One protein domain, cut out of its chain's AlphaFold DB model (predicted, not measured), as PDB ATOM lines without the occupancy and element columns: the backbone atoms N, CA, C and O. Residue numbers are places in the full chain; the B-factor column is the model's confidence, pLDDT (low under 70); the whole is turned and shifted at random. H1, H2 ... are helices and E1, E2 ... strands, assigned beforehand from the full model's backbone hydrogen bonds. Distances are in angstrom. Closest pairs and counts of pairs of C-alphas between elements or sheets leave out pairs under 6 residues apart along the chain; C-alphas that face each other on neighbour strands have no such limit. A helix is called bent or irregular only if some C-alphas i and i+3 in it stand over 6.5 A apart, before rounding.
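AT A GLANCE: This is residues 519 to 626 of the 647 residues of an uncharacterized protein of Hymenobacter coccineus (UniProt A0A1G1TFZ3). A small three-stranded antiparallel sheet sits between two helices, H1 over one face and H5 over the other. Past the end of H1 at residue 533 comes the helical hairpin of H2 and H3, in which H3 alone turns back to meet H1 near residues 527 to 531, and after the short H4 a long stretch without a named element, residues 567 to 589, leads across to H5. The printed part has 108 residues with five named helices followed by three strands, H1 H2 H3 H4 H5 E1 E2 E3, the sheet running E1 E2 E3; the class is mostly helix. The whole is compact, with a radius of gyration of the C-alphas of 14.2 A and spans of 42 by 30 by 22 A.

IN THESE COORDINATES: The sheet holds E1, residues 601 to 603, E2, residues 609 to 612, and E3, residues 622 to 625, which is 10.1 A long and ends at C-alpha 625 at (96.636, 216.236, 215.393). H1, residues 519 to 533, is the longest helix, 21.4 A from C-alpha 519 at (92.141, 229.515, 211.865) to C-alpha 533. H5 is residues 590 to 600, 15.2 A, with C-alpha 590 at (101.267, 205.809, 219.118). H2 is residues 535 to 542, 10.7 A, and H3 residues 548 to 559, 15.8 A. H4, residues 563 to 566, is irregular, but only just: C-alphas 563 and 566 are 6.9 A apart.

HOW THE PARTS SIT: The strands form a meander, each the antiparallel neighbour of the one before, with hairpins E1 and E2, and E2 and E3. N 602 and O 611 are 2.8 A apart, and N 610 and O 624 2.8 A, both within hydrogen-bond range. H1 is on the sheet at a height of 7.6 A, only just over E2 and E3 with 3 C-alphas falling on each; its closest C-alphas to E2 are those of Glu 525 and Val 609, 6.5 A. H5 is on the opposite face at a height of 9.7 A, slantwise to the strands, at 54 degrees to E2 on the local plane. H1 touches H3 with residues 527 to 531 alone, at a steep tilt of 44 degrees, opposite ways; the closest C-alphas are those of Arg 527 and Tyr 559, 5.8 A. H2 and H3, a helical hairpin, touch at a shallow tilt of 28 degrees, opposite ways, with the C-alphas of Val 537 and Ala 551 closest, 5.3 A. H4 and H1 are close but not clearly touching, the C-alphas of Gly 520 and Phe 564 being 7.7 A apart. H1 and H5 are apart. In H1, H2, H3 and H5 every O i to N i+4 pair is within hydrogen-bond range; H4 is too short for such a pair, and its one O i to N i+3 pair is not within range.

THE WHOLE: The C-alphas farthest apart, those of Ala 544 and Ser 617, are 43.2 A apart. The printed part has no cut. The link from H4 to H5, 23 residues, is long. Mean pLDDT of the printed part is 77.6; residues 543 to 547, 582 to 587 and 613 to 620 are under 70.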
ATOM      1  N   GLN A 519      91.941 229.664 213.304       78.88
ATOM      2  CA  GLN A 519      92.141 229.515 211.865       78.88
ATOM      3  C   GLN A 519      93.144 228.392 211.576       78.88
ATOM      4  O   GLN A 519      92.901 227.568 210.694       78.88
ATOM      5  N   GLY A 520      94.239 228.330 212.334       81.00
ATOM      6  CA  GLY A 520      95.217 227.248 212.253       81.00
ATOM      7  C   GLY A 520      94.626 225.887 212.600       81.00
ATOM      8  O   GLY A 520      94.857 224.932 211.866       81.00
ATOM      9  N   GLU A 521      93.803 225.801 213.643       84.69
ATOM     10  CA  GLU A 521      93.111 224.574 214.044       84.69
ATOM     11  C   GLU A 521      92.180 224.062 212.938       84.69
ATOM     12  O   GLU A 521      92.226 222.881 212.585       84.69
ATOM     13  N   PHE A 522      91.366 224.948 212.353       83.75
ATOM     14  CA  PHE A 522      90.448 224.596 211.268       83.75
ATOM     15  C   PHE A 522      91.201 224.113 210.024       83.75
ATOM     16  O   PHE A 522      90.887 223.062 209.455       83.75
ATOM     17  N   LEU A 523      92.230 224.866 209.616       86.38
ATOM     18  CA  LEU A 523      93.067 224.492 208.482       86.38
ATOM     19  C   LEU A 523      93.765 223.157 208.744       86.38
ATOM     20  O   LEU A 523      93.823 222.325 207.843       86.38
ATOM     21  N   LEU A 524      94.240 222.908 209.966       88.31
ATOM     22  CA  LEU A 524      94.960 221.685 210.313       88.31
ATOM     23  C   LEU A 524      94.044 220.458 210.224       88.31
ATOM     24  O   LEU A 524      94.446 219.451 209.641       88.31
ATOM     25  N   GLU A 525      92.790 220.548 210.688       87.06
ATOM     26  CA  GLU A 525      91.792 219.483 210.490       87.06
ATOM     27  C   GLU A 525      91.569 219.193 208.996       87.06
ATOM     28  O   GLU A 525      91.523 218.035 208.565       87.06
ATOM     29  N   GLU A 526      91.426 220.237 208.176       86.38
ATOM     30  CA  GLU A 526      91.238 220.081 206.734       86.38
ATOM     31  C   GLU A 526      92.446 219.405 206.067       86.38
ATOM     32  O   GLU A 526      92.276 218.457 205.290       86.38
ATOM     33  N   ARG A 527      93.666 219.851 206.389       88.56
ATOM     34  CA  ARG A 527      94.905 219.285 205.835       88.56
ATOM     35  C   ARG A 527      95.094 217.838 206.249       88.56
ATOM     36  O   ARG A 527      95.408 217.013 205.401       88.56
ATOM     37  N   ILE A 528      94.805 217.495 207.495       87.81
ATOM     38  CA  ILE A 528      94.967 216.131 208.003       87.81
ATOM     39  C   ILE A 528      93.977 215.160 207.370       87.81
ATOM     40  O   ILE A 528      94.354 214.036 207.033       87.81
ATOM     41  N   ARG A 529      92.740 215.594 207.102       85.25
ATOM     42  CA  ARG A 529      91.797 214.799 206.298       85.25
ATOM     43  C   ARG A 529      92.313 214.558 204.883       85.25
ATOM     44  O   ARG A 529      92.187 213.447 204.375       85.25
ATOM     45  N   LYS A 530      92.910 215.577 204.258       86.56
ATOM     46  CA  LYS A 530      93.504 215.467 202.918       86.56
ATOM     47  C   LYS A 530      94.729 214.546 202.904       86.56
ATOM     48  O   LYS A 530      94.815 213.708 202.014       86.56
ATOM     49  N   ILE A 531      95.602 214.629 203.911       86.75
ATOM     50  CA  ILE A 531      96.753 213.726 204.089       86.75
ATOM     51  C   ILE A 531      96.267 212.279 204.262       86.75
ATOM     52  O   ILE A 531      96.748 211.381 203.579       86.75
ATOM     53  N   ALA A 532      95.249 212.042 205.098       84.44
ATOM     54  CA  ALA A 532      94.683 210.704 205.303       84.44
ATOM     55  C   ALA A 532      93.968 210.129 204.064       84.44
ATOM     56  O   ALA A 532      93.740 208.916 203.964       84.44
ATOM     57  N   ALA A 533      93.572 210.986 203.125       85.56
ATOM     58  CA  ALA A 533      92.975 210.604 201.854       85.56
ATOM     59  C   ALA A 533      94.002 210.448 200.718       85.56
ATOM     60  O   ALA A 533      93.627 209.909 199.678       85.56
ATOM     61  N   ASP A 534      95.262 210.873 200.893       85.31
ATOM     62  CA  ASP A 534      96.286 210.792 199.844       85.31
ATOM     63  C   ASP A 534      96.622 209.313 199.535       85.31
ATOM     64  O   ASP A 534      97.062 208.576 200.429       85.31
ATOM     65  N   PRO A 535      96.431 208.852 198.281       81.44
ATOM     66  CA  PRO A 535      96.775 207.495 197.862       81.44
ATOM     67  C   PRO A 535      98.245 207.130 198.101       81.44
ATOM     68  O   PRO A 535      98.534 205.988 198.450       81.44
ATOM     69  N   PHE A 536      99.166 208.088 197.955       81.94
ATOM     70  CA  PHE A 536     100.598 207.866 198.155       81.94
ATOM     71  C   PHE A 536     100.921 207.615 199.631       81.94
ATOM     72  O   PHE A 536     101.621 206.661 199.957       81.94
ATOM     73  N   VAL A 537     100.342 208.415 200.533       80.88
ATOM     74  CA  VAL A 537     100.504 208.240 201.989       80.88
ATOM     75  C   VAL A 537      99.884 206.915 202.445       80.88
ATOM     76  O   VAL A 537     100.478 206.193 203.240       80.88
ATOM     77  N   ARG A 538      98.721 206.543 201.894       80.75
ATOM     78  CA  ARG A 538      98.084 205.234 202.141       80.75
ATOM     79  C   ARG A 538      98.965 204.068 201.719       80.75
ATOM     80  O   ARG A 538      99.094 203.103 202.465       80.75
ATOM     81  N   GLN A 539      99.550 204.148 200.529       76.12
ATOM     82  CA  GLN A 539     100.395 203.090 199.993       76.12
ATOM     83  C   GLN A 539     101.705 202.965 200.775       76.12
ATOM     84  O   GLN A 539     102.108 201.849 201.089       76.12
ATOM     85  N   ALA A 540     102.302 204.090 201.178       75.88
ATOM     86  CA  ALA A 540     103.504 204.115 202.008       75.88
ATOM     87  C   ALA A 540     103.297 203.495 203.404       75.88
ATOM     88  O   ALA A 540     104.239 202.956 203.971       75.88
ATOM     89  N   LEU A 541     102.072 203.531 203.943       74.19
ATOM     90  CA  LEU A 541     101.716 202.889 205.218       74.19
ATOM     91  C   LEU A 541     101.471 201.374 205.102       74.19
ATOM     92  O   LEU A 541     101.490 200.676 206.114       74.19
ATOM     93  N   ILE A 542     101.202 200.868 203.894       71.62
ATOM     94  CA  ILE A 542     100.926 199.444 203.617       71.62
ATOM     95  C   ILE A 542     102.173 198.739 203.055       71.62
ATOM     96  O   ILE A 542     102.343 197.534 203.234       71.62
ATOM     97  N   GLY A 543     103.038 199.477 202.356       64.19
ATOM     98  CA  GLY A 543     104.254 198.968 201.730       64.19
ATOM     99  C   GLY A 543     105.405 198.754 202.715       64.19
ATOM    100  O   GLY A 543     105.627 199.546 203.626       64.19
ATOM    101  N   ALA A 544     106.170 197.683 202.505       54.81
ATOM    102  CA  ALA A 544     107.358 197.370 203.289       54.81
ATOM    103  C   ALA A 544     108.576 198.189 202.808       54.81
ATOM    104  O   ALA A 544     108.991 198.046 201.662       54.81
ATOM    105  N   PHE A 545     109.135 198.989 203.725       52.91
ATOM    106  CA  PHE A 545     110.440 199.679 203.714       52.91
ATOM    107  C   PHE A 545     110.740 200.692 202.581       52.91
ATOM    108  O   PHE A 545     110.730 200.382 201.395       52.91
ATOM    109  N   GLY A 546     111.095 201.927 202.975       58.19
ATOM    110  CA  GLY A 546     111.716 202.951 202.115       58.19
ATOM    111  C   GLY A 546     110.809 204.071 201.583       58.19
ATOM    112  O   GLY A 546     111.323 205.071 201.097       58.19
ATOM    113  N   GLN A 547     109.480 203.957 201.696       67.31
ATOM    114  CA  GLN A 547     108.528 204.985 201.220       67.31
ATOM    115  C   GLN A 547     108.011 205.920 202.329       67.31
ATOM    116  O   GLN A 547     107.328 206.905 202.040       67.31
ATOM    117  N   ALA A 548     108.332 205.632 203.594       70.69
ATOM    118  CA  ALA A 548     107.858 206.397 204.747       70.69
ATOM    119  C   ALA A 548     108.454 207.814 204.777       70.69
ATOM    120  O   ALA A 548     107.699 208.783 204.850       70.69
ATOM    121  N   ALA A 549     109.773 207.950 204.597       73.94
ATOM    122  CA  ALA A 549     110.438 209.254 204.527       73.94
ATOM    123  C   ALA A 549     109.942 210.130 203.355       73.94
ATOM    124  O   ALA A 549     109.872 211.356 203.461       73.94
ATOM    125  N   ASP A 550     109.574 209.523 202.222       78.62
ATOM    126  CA  ASP A 550     108.997 210.253 201.085       78.62
ATOM    127  C   ASP A 550     107.557 210.699 201.351       78.62
ATOM    128  O   ASP A 550     107.169 211.805 200.962       78.62
ATOM    129  N   ALA A 551     106.766 209.872 202.038       80.38
ATOM    130  CA  ALA A 551     105.416 210.228 202.456       80.38
ATOM    131  C   ALA A 551     105.421 211.341 203.516       80.38
ATOM    132  O   ALA A 551     104.590 212.244 203.433       80.38
ATOM    133  N   GLU A 552     106.382 211.327 204.442       82.38
ATOM    134  CA  GLU A 552     106.606 212.403 205.413       82.38
ATOM    135  C   GLU A 552     106.933 213.725 204.708       82.38
ATOM    136  O   GLU A 552     106.217 214.713 204.872       82.38
ATOM    137  N   ARG A 553     107.948 213.728 203.829       82.56
ATOM    138  CA  ARG A 553     108.337 214.921 203.055       82.56
ATOM    139  C   ARG A 553     107.195 215.477 202.212       82.56
ATOM    140  O   ARG A 553     107.091 216.691 202.040       82.56
ATOM    141  N   ARG A 554     106.359 214.603 201.648       85.06
ATOM    142  CA  ARG A 554     105.187 214.998 200.862       85.06
ATOM    143  C   ARG A 554     104.091 215.587 201.745       85.06
ATOM    144  O   ARG A 554     103.541 216.624 201.385       85.06
ATOM    145  N   ALA A 555     103.789 214.962 202.884       83.06
ATOM    146  CA  ALA A 555     102.824 215.484 203.848       83.06
ATOM    147  C   ALA A 555     103.222 216.891 204.315       83.06
ATOM    148  O   ALA A 555     102.397 217.804 204.284       83.06
ATOM    149  N   ASP A 556     104.499 217.078 204.639       83.62
ATOM    150  CA  ASP A 556     105.045 218.357 205.074       83.62
ATOM    151  C   ASP A 556     104.991 219.419 203.959       83.62
ATOM    152  O   ASP A 556     104.243 220.391 204.046       83.62
ATOM    153  N   ARG A 557     105.664 219.187 202.824       83.12
ATOM    154  CA  ARG A 557     105.794 220.208 201.765       83.12
ATOM    155  C   ARG A 557     104.506 220.522 201.010       83.12
ATOM    156  O   ARG A 557     104.347 221.638 200.528       83.12
ATOM    157  N   GLN A 558     103.626 219.539 200.815       83.81
ATOM    158  CA  GLN A 558     102.437 219.708 199.972       83.81
ATOM    159  C   GLN A 558     101.193 220.102 200.772       83.81
ATOM    160  O   GLN A 558     100.321 220.795 200.244       83.81
ATOM    161  N   TYR A 559     101.074 219.638 202.020       83.38
ATOM    162  CA  TYR A 559      99.866 219.841 202.821       83.38
ATOM    163  C   TYR A 559     100.078 220.773 204.009       83.38
ATOM    164  O   TYR A 559      99.122 221.458 204.375       83.38
ATOM    165  N   LEU A 560     101.288 220.828 204.570       84.56
ATOM    166  CA  LEU A 560     101.662 221.752 205.642       84.56
ATOM    167  C   LEU A 560     102.467 222.965 205.133       84.56
ATOM    168  O   LEU A 560     102.956 223.745 205.935       84.56
ATOM    169  N   GLY A 561     102.542 223.186 203.817       75.69
ATOM    170  CA  GLY A 561     103.087 224.426 203.255       75.69
ATOM    171  C   GLY A 561     102.141 225.632 203.385       75.69
ATOM    172  O   GLY A 561     100.936 225.491 203.629       75.69
ATOM    173  N   ASP A 562     102.691 226.827 203.168       79.88
ATOM    174  CA  ASP A 562     102.021 228.134 203.174       79.88
ATOM    175  C   ASP A 562     101.651 228.635 204.581       79.88
ATOM    176  O   ASP A 562     102.375 229.410 205.204       79.88
ATOM    177  N   TYR A 563     100.479 228.242 205.095       78.88
ATOM    178  CA  TYR A 563      99.939 228.791 206.346       78.88
ATOM    179  C   TYR A 563     100.732 228.322 207.571       78.88
ATOM    180  O   TYR A 563     100.838 229.059 208.556       78.88
ATOM    181  N   PHE A 564     101.261 227.096 207.521       84.44
ATOM    182  CA  PHE A 564     101.984 226.494 208.638       84.44
ATOM    183  C   PHE A 564     103.488 226.784 208.628       84.44
ATOM    184  O   PHE A 564     104.149 226.382 209.572       84.44
ATOM    185  N   ASP A 565     104.006 227.594 207.695       82.31
ATOM    186  CA  ASP A 565     105.410 228.054 207.697       82.31
ATOM    187  C   ASP A 565     105.779 228.850 208.970       82.31
ATOM    188  O   ASP A 565     106.949 229.021 209.306       82.31
ATOM    189  N   LYS A 566     104.771 229.356 209.697       78.44
ATOM    190  CA  LYS A 566     104.924 230.011 211.008       78.44
ATOM    191  C   LYS A 566     105.044 229.026 212.186       78.44
ATOM    192  O   LYS A 566     105.185 229.474 213.323       78.44
ATOM    193  N   TYR A 567     104.931 227.724 211.930       80.69
ATOM    194  CA  TYR A 567     105.071 226.635 212.896       80.69
ATOM    195  C   TYR A 567     106.242 225.730 212.510       80.69
ATOM    196  O   TYR A 567     106.592 225.601 211.342       80.69
ATOM    197  N   GLU A 568     106.813 225.056 213.502       82.44
ATOM    198  CA  GLU A 568     107.695 223.917 213.267       82.44
ATOM    199  C   GLU A 568     106.827 222.658 213.141       82.44
ATOM    200  O   GLU A 568     106.147 222.260 214.093       82.44
ATOM    201  N   SER A 569     106.776 222.073 211.945       84.62
ATOM    202  CA  SER A 569     106.009 220.862 211.654       84.62
ATOM    203  C   SER A 569     106.869 219.610 211.826       84.62
ATOM    204  O   SER A 569     107.991 219.521 211.339       84.62
ATOM    205  N   GLN A 570     106.307 218.601 212.492       84.88
ATOM    206  CA  GLN A 570     106.884 217.262 212.568       84.88
ATOM    207  C   GLN A 570     105.791 216.238 212.265       84.88
ATOM    208  O   GLN A 570     104.736 216.236 212.905       84.88
ATOM    209  N   VAL A 571     106.027 215.364 211.286       85.00
ATOM    210  CA  VAL A 571     105.051 214.362 210.846       85.00
ATOM    211  C   VAL A 571     105.607 212.973 211.127       85.00
ATOM    212  O   VAL A 571     106.558 212.536 210.502       85.00
ATOM    213  N   THR A 572     105.002 212.241 212.060       85.12
ATOM    214  CA  THR A 572     105.402 210.857 212.355       85.12
ATOM    215  C   THR A 572     104.370 209.874 211.816       85.12
ATOM    216  O   THR A 572     103.178 209.979 212.118       85.12
ATOM    217  N   LEU A 573     104.829 208.900 211.032       84.94
ATOM    218  CA  LEU A 573     104.003 207.818 210.502       84.94
ATOM    219  C   LEU A 573     104.075 206.601 211.429       84.94
ATOM    220  O   LEU A 573     105.135 206.278 211.959       84.94
ATOM    221  N   TYR A 574     102.945 205.920 211.617       83.81
ATOM    222  CA  TYR A 574     102.828 204.747 212.485       83.81
ATOM    223  C   TYR A 574     102.266 203.560 211.710       83.81
ATOM    224  O   TYR A 574     101.333 203.723 210.924       83.81
ATOM    225  N   ASP A 575     102.808 202.372 211.966       80.31
ATOM    226  CA  ASP A 575     102.309 201.121 211.402       80.31
ATOM    227  C   ASP A 575     101.017 200.631 212.095       80.31
ATOM    228  O   ASP A 575     100.497 201.237 213.040       80.31
ATOM    229  N   ALA A 576     100.490 199.491 211.635       77.81
ATOM    230  CA  ALA A 576      99.301 198.869 212.219       77.81
ATOM    231  C   ALA A 576      99.501 198.391 213.673       77.81
ATOM    232  O   ALA A 576      98.525 198.291 214.419       77.81
ATOM    233  N   ALA A 577     100.744 198.120 214.091       77.00
ATOM    234  CA  ALA A 577     101.102 197.769 215.465       77.00
ATOM    235  C   ALA A 577     101.295 199.011 216.366       77.00
ATOM    236  O   ALA A 577     101.457 198.880 217.582       77.00
ATOM    237  N   GLY A 578     101.231 200.221 215.798       75.38
ATOM    238  CA  GLY A 578     101.421 201.489 216.498       75.38
ATOM    239  C   GLY A 578     102.888 201.848 216.757       75.38
ATOM    240  O   GLY A 578     103.146 202.704 217.615       75.38
ATOM    241  N   GLN A 579     103.825 201.211 216.051       81.06
ATOM    242  CA  GLN A 579     105.249 201.534 216.065       81.06
ATOM    243  C   GLN A 579     105.573 202.588 214.998       81.06
ATOM    244  O   GLN A 579     104.944 202.600 213.937       81.06
ATOM    245  N   PRO A 580     106.496 203.521 215.284       80.88
ATOM    246  CA  PRO A 580     106.859 204.559 214.334       80.88
ATOM    247  C   PRO A 580     107.650 203.966 213.159       80.88
ATOM    248  O   PRO A 580     108.558 203.157 213.350       80.88
ATOM    249  N   LEU A 581     107.309 204.388 211.945       73.50
ATOM    250  CA  LEU A 581     108.014 204.035 210.714       73.50
ATOM    251  C   LEU A 581     109.129 205.062 210.470       73.50
ATOM    252  O   LEU A 581     108.849 206.256 210.445       73.50
ATOM    253  N   ASP A 582     110.370 204.601 210.273       66.94
ATOM    254  CA  ASP A 582     111.531 205.435 209.888       66.94
ATOM    255  C   ASP A 582     111.909 206.562 210.884       66.94
ATOM    256  O   ASP A 582     112.467 207.590 210.505       66.94
ATOM    257  N   ALA A 583     111.632 206.381 212.180       63.03
ATOM    258  CA  ALA A 583     111.928 207.380 213.212       63.03
ATOM    259  C   ALA A 583     113.253 207.103 213.962       63.03
ATOM    260  O   ALA A 583     113.642 205.942 214.119       63.03
ATOM    261  N   PRO A 584     113.946 208.141 214.481       64.19
ATOM    262  CA  PRO A 584     115.170 207.970 215.265       64.19
ATOM    263  C   PRO A 584     114.945 207.103 216.516       64.19
ATOM    264  O   PRO A 584     113.857 207.088 217.101       64.19
ATOM    265  N   ALA A 585     115.991 206.383 216.941       52.28
ATOM    266  CA  ALA A 585     115.952 205.494 218.102       52.28
ATOM    267  C   ALA A 585     115.474 206.253 219.357       52.28
ATOM    268  O   ALA A 585     116.172 207.130 219.860       52.28
ATOM    269  N   GLY A 586     114.267 205.928 219.839       60.66
ATOM    270  CA  GLY A 586     113.619 206.603 220.974       60.66
ATOM    271  C   GLY A 586     112.288 207.299 220.660       60.66
ATOM    272  O   GLY A 586     111.667 207.840 221.575       60.66
ATOM    273  N   ALA A 587     111.811 207.277 219.411       68.88
ATOM    274  CA  ALA A 587     110.513 207.849 219.060       68.88
ATOM    275  C   ALA A 587     109.343 207.169 219.819       68.88
ATOM    276  O   ALA A 587     109.259 205.937 219.867       68.88
ATOM    277  N   PRO A 588     108.419 207.942 220.424       77.81
ATOM    278  CA  PRO A 588     107.332 207.389 221.224       77.81
ATOM    279  C   PRO A 588     106.321 206.633 220.354       77.81
ATOM    280  O   PRO A 588     105.907 207.101 219.291       77.81
ATOM    281  N   SER A 589     105.854 205.481 220.847       83.06
ATOM    282  CA  SER A 589     104.786 204.717 220.195       83.06
ATOM    283  C   SER A 589     103.470 205.498 220.165       83.06
ATOM    284  O   SER A 589     103.200 206.340 221.030       83.06
ATOM    285  N   LEU A 590     102.581 205.164 219.225       83.06
ATOM    286  CA  LEU A 590     101.267 205.809 219.118       83.06
ATOM    287  C   LEU A 590     100.469 205.699 220.432       83.06
ATOM    288  O   LEU A 590      99.744 206.616 220.825       83.06
ATOM    289  N   ALA A 591     100.628 204.588 221.157       82.81
ATOM    290  CA  ALA A 591     100.018 204.378 222.468       82.81
ATOM    291  C   ALA A 591     100.608 205.288 223.562       82.81
ATOM    292  O   ALA A 591      99.893 205.661 224.500       82.81
ATOM    293  N   ALA A 592     101.895 205.635 223.478       83.06
ATOM    294  CA  ALA A 592     102.532 206.607 224.363       83.06
ATOM    295  C   ALA A 592     102.057 208.035 224.050       83.06
ATOM    296  O   ALA A 592     101.624 208.731 224.969       83.06
ATOM    297  N   ILE A 593     101.996 208.426 222.770       83.06
ATOM    298  CA  ILE A 593     101.470 209.735 222.345       83.06
ATOM    299  C   ILE A 593     100.007 209.909 222.755       83.06
ATOM    300  O   ILE A 593      99.652 210.907 223.374       83.06
ATOM    301  N   ARG A 594      99.144 208.912 222.515       84.25
ATOM    302  CA  ARG A 594      97.737 208.968 222.957       84.25
ATOM    303  C   ARG A 594      97.605 209.127 224.476       84.25
ATOM    304  O   ARG A 594      96.671 209.771 224.946       84.25
ATOM    305  N   ARG A 595      98.518 208.545 225.265       83.38
ATOM    306  CA  ARG A 595      98.572 208.744 226.725       83.38
ATOM    307  C   ARG A 595      99.090 210.132 227.110       83.38
ATOM    308  O   ARG A 595      98.620 210.660 228.111       83.38
ATOM    309  N   ALA A 596     100.024 210.704 226.354       81.50
ATOM    310  CA  ALA A 596     100.516 212.065 226.565       81.50
ATOM    311  C   ALA A 596      99.435 213.109 226.242       81.50
ATOM    312  O   ALA A 596      99.145 213.953 227.083       81.50
ATOM    313  N   ILE A 597      98.744 212.973 225.104       82.81
ATOM    314  CA  ILE A 597      97.628 213.850 224.707       82.81
ATOM    315  C   ILE A 597      96.519 213.829 225.765       82.81
ATOM    316  O   ILE A 597      96.040 214.876 226.177       82.81
ATOM    317  N   ARG A 598      96.140 212.649 226.274       81.88
ATOM    318  CA  ARG A 598      95.106 212.548 227.322       81.88
ATOM    319  C   ARG A 598      95.477 213.223 228.644       81.88
ATOM    320  O   ARG A 598      94.573 213.563 229.396       81.88
ATOM    321  N   ARG A 599      96.770 213.353 228.950       79.69
ATOM    322  CA  ARG A 599      97.247 213.960 230.201       79.69
ATOM    323  C   ARG A 599      97.494 215.459 230.063       79.69
ATOM    324  O   ARG A 599      97.145 216.202 230.970       79.69
ATOM    325  N   ASN A 600      98.044 215.886 228.926       77.81
ATOM    326  CA  ASN A 600      98.611 217.224 228.775       77.81
ATOM    327  C   ASN A 600      97.932 218.070 227.687       77.81
ATOM    328  O   ASN A 600      98.359 219.198 227.471       77.81
ATOM    329  N   ALA A 601      96.903 217.573 226.988       79.75
ATOM    330  CA  ALA A 601      96.256 218.316 225.907       79.75
ATOM    331  C   ALA A 601      94.817 218.741 226.230       79.75
ATOM    332  O   ALA A 601      94.043 217.989 226.827       79.75
ATOM    333  N   THR A 602      94.433 219.927 225.763       78.06
ATOM    334  CA  THR A 602      93.039 220.372 225.671       78.06
ATOM    335  C   THR A 602      92.470 220.018 224.303       78.06
ATOM    336  O   THR A 602      93.133 220.110 223.267       78.06
ATOM    337  N   ARG A 603      91.216 219.563 224.294       74.88
ATOM    338  CA  ARG A 603      90.495 219.279 223.055       74.88
ATOM    339  C   ARG A 603      90.078 220.603 222.418       74.88
ATOM    340  O   ARG A 603      89.481 221.428 223.101       74.88
ATOM    341  N   THR A 604      90.400 220.780 221.141       78.06
ATOM    342  CA  THR A 604      89.937 221.933 220.355       78.06
ATOM    343  C   THR A 604      88.526 221.685 219.814       78.06
ATOM    344  O   THR A 604      88.023 220.555 219.865       78.06
ATOM    345  N   ASP A 605      87.897 222.720 219.256       76.56
ATOM    346  CA  ASP A 605      86.597 222.602 218.579       76.56
ATOM    347  C   ASP A 605      86.679 221.769 217.283       76.56
ATOM    348  O   ASP A 605      85.665 221.293 216.769       76.56
ATOM    349  N   GLN A 606      87.895 221.549 216.774       79.31
ATOM    350  CA  GLN A 606      88.171 220.827 215.537       79.31
ATOM    351  C   GLN A 606      88.427 219.334 215.801       79.31
ATOM    352  O   GLN A 606      89.040 218.915 216.793       79.31
ATOM    353  N   ARG A 607      87.936 218.467 214.913       76.00
ATOM    354  CA  ARG A 607      87.995 217.009 215.104       76.00
ATOM    355  C   ARG A 607      89.405 216.478 214.870       76.00
ATOM    356  O   ARG A 607      89.935 216.540 213.768       76.00
ATOM    357  N   GLY A 608      89.966 215.842 215.897       74.75
ATOM    358  CA  GLY A 608      91.278 215.199 215.811       74.75
ATOM    359  C   GLY A 608      92.456 216.155 215.989       74.75
ATOM    360  O   GLY A 608      93.584 215.705 215.822       74.75
ATOM    361  N   VAL A 609      92.206 217.417 216.362       83.81
ATOM    362  CA  VAL A 609      93.220 218.427 216.693       83.81
ATOM    363  C   VAL A 609      93.187 218.716 218.197       83.81
ATOM    364  O   VAL A 609      92.125 218.903 218.799       83.81
ATOM    365  N   PHE A 610      94.359 218.740 218.818       84.44
ATOM    366  CA  PHE A 610      94.549 218.925 220.251       84.44
ATOM    367  C   PHE A 610      95.616 219.992 220.490       84.44
ATOM    368  O   PHE A 610      96.643 220.005 219.812       84.44
ATOM    369  N   LEU A 611      95.389 220.860 221.472       83.06
ATOM    370  CA  LEU A 611      96.371 221.845 221.912       83.06
ATOM    371  C   LEU A 611      97.126 221.281 223.116       83.06
ATOM    372  O   LEU A 611      96.504 220.887 224.101       83.06
ATOM    373  N   LEU A 612      98.454 221.226 223.051       80.56
ATOM    374  CA  LEU A 612      99.277 220.818 224.187       80.56
ATOM    375  C   LEU A 612      99.429 221.982 225.171       80.56
ATOM    376  O   LEU A 612      99.778 223.093 224.778       80.56
ATOM    377  N   ARG A 613      99.211 221.711 226.460       66.31
ATOM    378  CA  ARG A 613      99.533 222.650 227.536       66.31
ATOM    379  C   ARG A 613     101.038 222.649 227.766       66.31
ATOM    380  O   ARG A 613     101.629 221.601 228.017       66.31
ATOM    381  N   SER A 614     101.635 223.828 227.703       62.91
ATOM    382  CA  SER A 614     102.994 224.086 228.163       62.91
ATOM    383  C   SER A 614     102.939 224.795 229.512       62.91
ATOM    384  O   SER A 614     102.253 225.806 229.639       62.91
ATOM    385  N   ASP A 615     103.710 224.327 230.492       55.62
ATOM    386  CA  ASP A 615     103.796 224.966 231.817       55.62
ATOM    387  C   ASP A 615     104.555 226.309 231.786       55.62
ATOM    388  O   ASP A 615     104.623 227.027 232.781       55.62
ATOM    389  N   ASN A 616     105.129 226.667 230.634       53.56
ATOM    390  CA  ASN A 616     105.905 227.882 230.434       53.56
ATOM    391  C   ASN A 616     105.057 228.967 229.745       53.56
ATOM    392  O   ASN A 616     104.582 228.768 228.626       53.56
ATOM    393  N   SER A 617     104.907 230.129 230.388       48.72
ATOM    394  CA  SER A 617     104.078 231.257 229.927       48.72
ATOM    395  C   SER A 617     104.584 231.946 228.651       48.72
ATOM    396  O   SER A 617     103.858 232.734 228.052       48.72
ATOM    397  N   PHE A 618     105.809 231.631 228.218       46.09
ATOM    398  CA  PHE A 618     106.438 232.139 226.992       46.09
ATOM    399  C   PHE A 618     106.526 231.098 225.860       46.09
ATOM    400  O   PHE A 618     107.180 231.342 224.847       46.09
ATOM    401  N   SER A 619     105.910 229.926 226.021       53.72
ATOM    402  CA  SER A 619     105.990 228.844 225.038       53.72
ATOM    403  C   SER A 619     105.131 229.117 223.801       53.72
ATOM    404  O   SER A 619     103.970 229.512 223.897       53.72
ATOM    405  N   SER A 620     105.691 228.817 222.628       60.25
ATOM    406  CA  SER A 620     104.965 228.673 221.366       60.25
ATOM    407  C   SER A 620     103.774 227.712 221.523       60.25
ATOM    408  O   SER A 620     103.818 226.748 222.294       60.25
ATOM    409  N   ARG A 621     102.676 227.980 220.807       75.25
ATOM    410  CA  ARG A 621     101.488 227.108 220.785       75.25
ATOM    411  C   ARG A 621     101.846 225.799 220.080       75.25
ATOM    412  O   ARG A 621     102.272 225.837 218.929       75.25
ATOM    413  N   HIS A 622     101.642 224.662 220.743       81.25
ATOM    414  CA  HIS A 622     101.927 223.345 220.171       81.25
ATOM    415  C   HIS A 622     100.631 222.601 219.869       81.25
ATOM    416  O   HIS A 622      99.851 222.281 220.769       81.25
ATOM    417  N   TYR A 623     100.422 222.293 218.593       85.25
ATOM    418  CA  TYR A 623      99.273 221.534 218.124       85.25
ATOM    419  C   TYR A 623      99.680 220.108 217.796       85.25
ATOM    420  O   TYR A 623     100.663 219.874 217.101       85.25
ATOM    421  N   VAL A 624      98.891 219.149 218.268       87.06
ATOM    422  CA  VAL A 624      99.012 217.748 217.874       87.06
ATOM    423  C   VAL A 624      97.718 217.333 217.231       87.06
ATOM    424  O   VAL A 624      96.641 217.540 217.787       87.06
ATOM    425  N   ALA A 625      97.815 216.699 216.075       86.62
ATOM    426  CA  ALA A 625      96.636 216.236 215.393       86.62
ATOM    427  C   ALA A 625      96.832 214.834 214.820       86.62
ATOM    428  O   ALA A 625      97.911 214.456 214.370       86.62
ATOM    429  N   LEU A 626      95.780 214.028 214.940       85.81
ATOM    430  CA  LEU A 626      95.813 212.593 214.691       85.81
ATOM    431  C   LEU A 626      94.857 212.246 213.550       85.81
ATOM    432  O   LEU A 626      93.640 212.366 213.693       85.81
TER     433      LEU A 626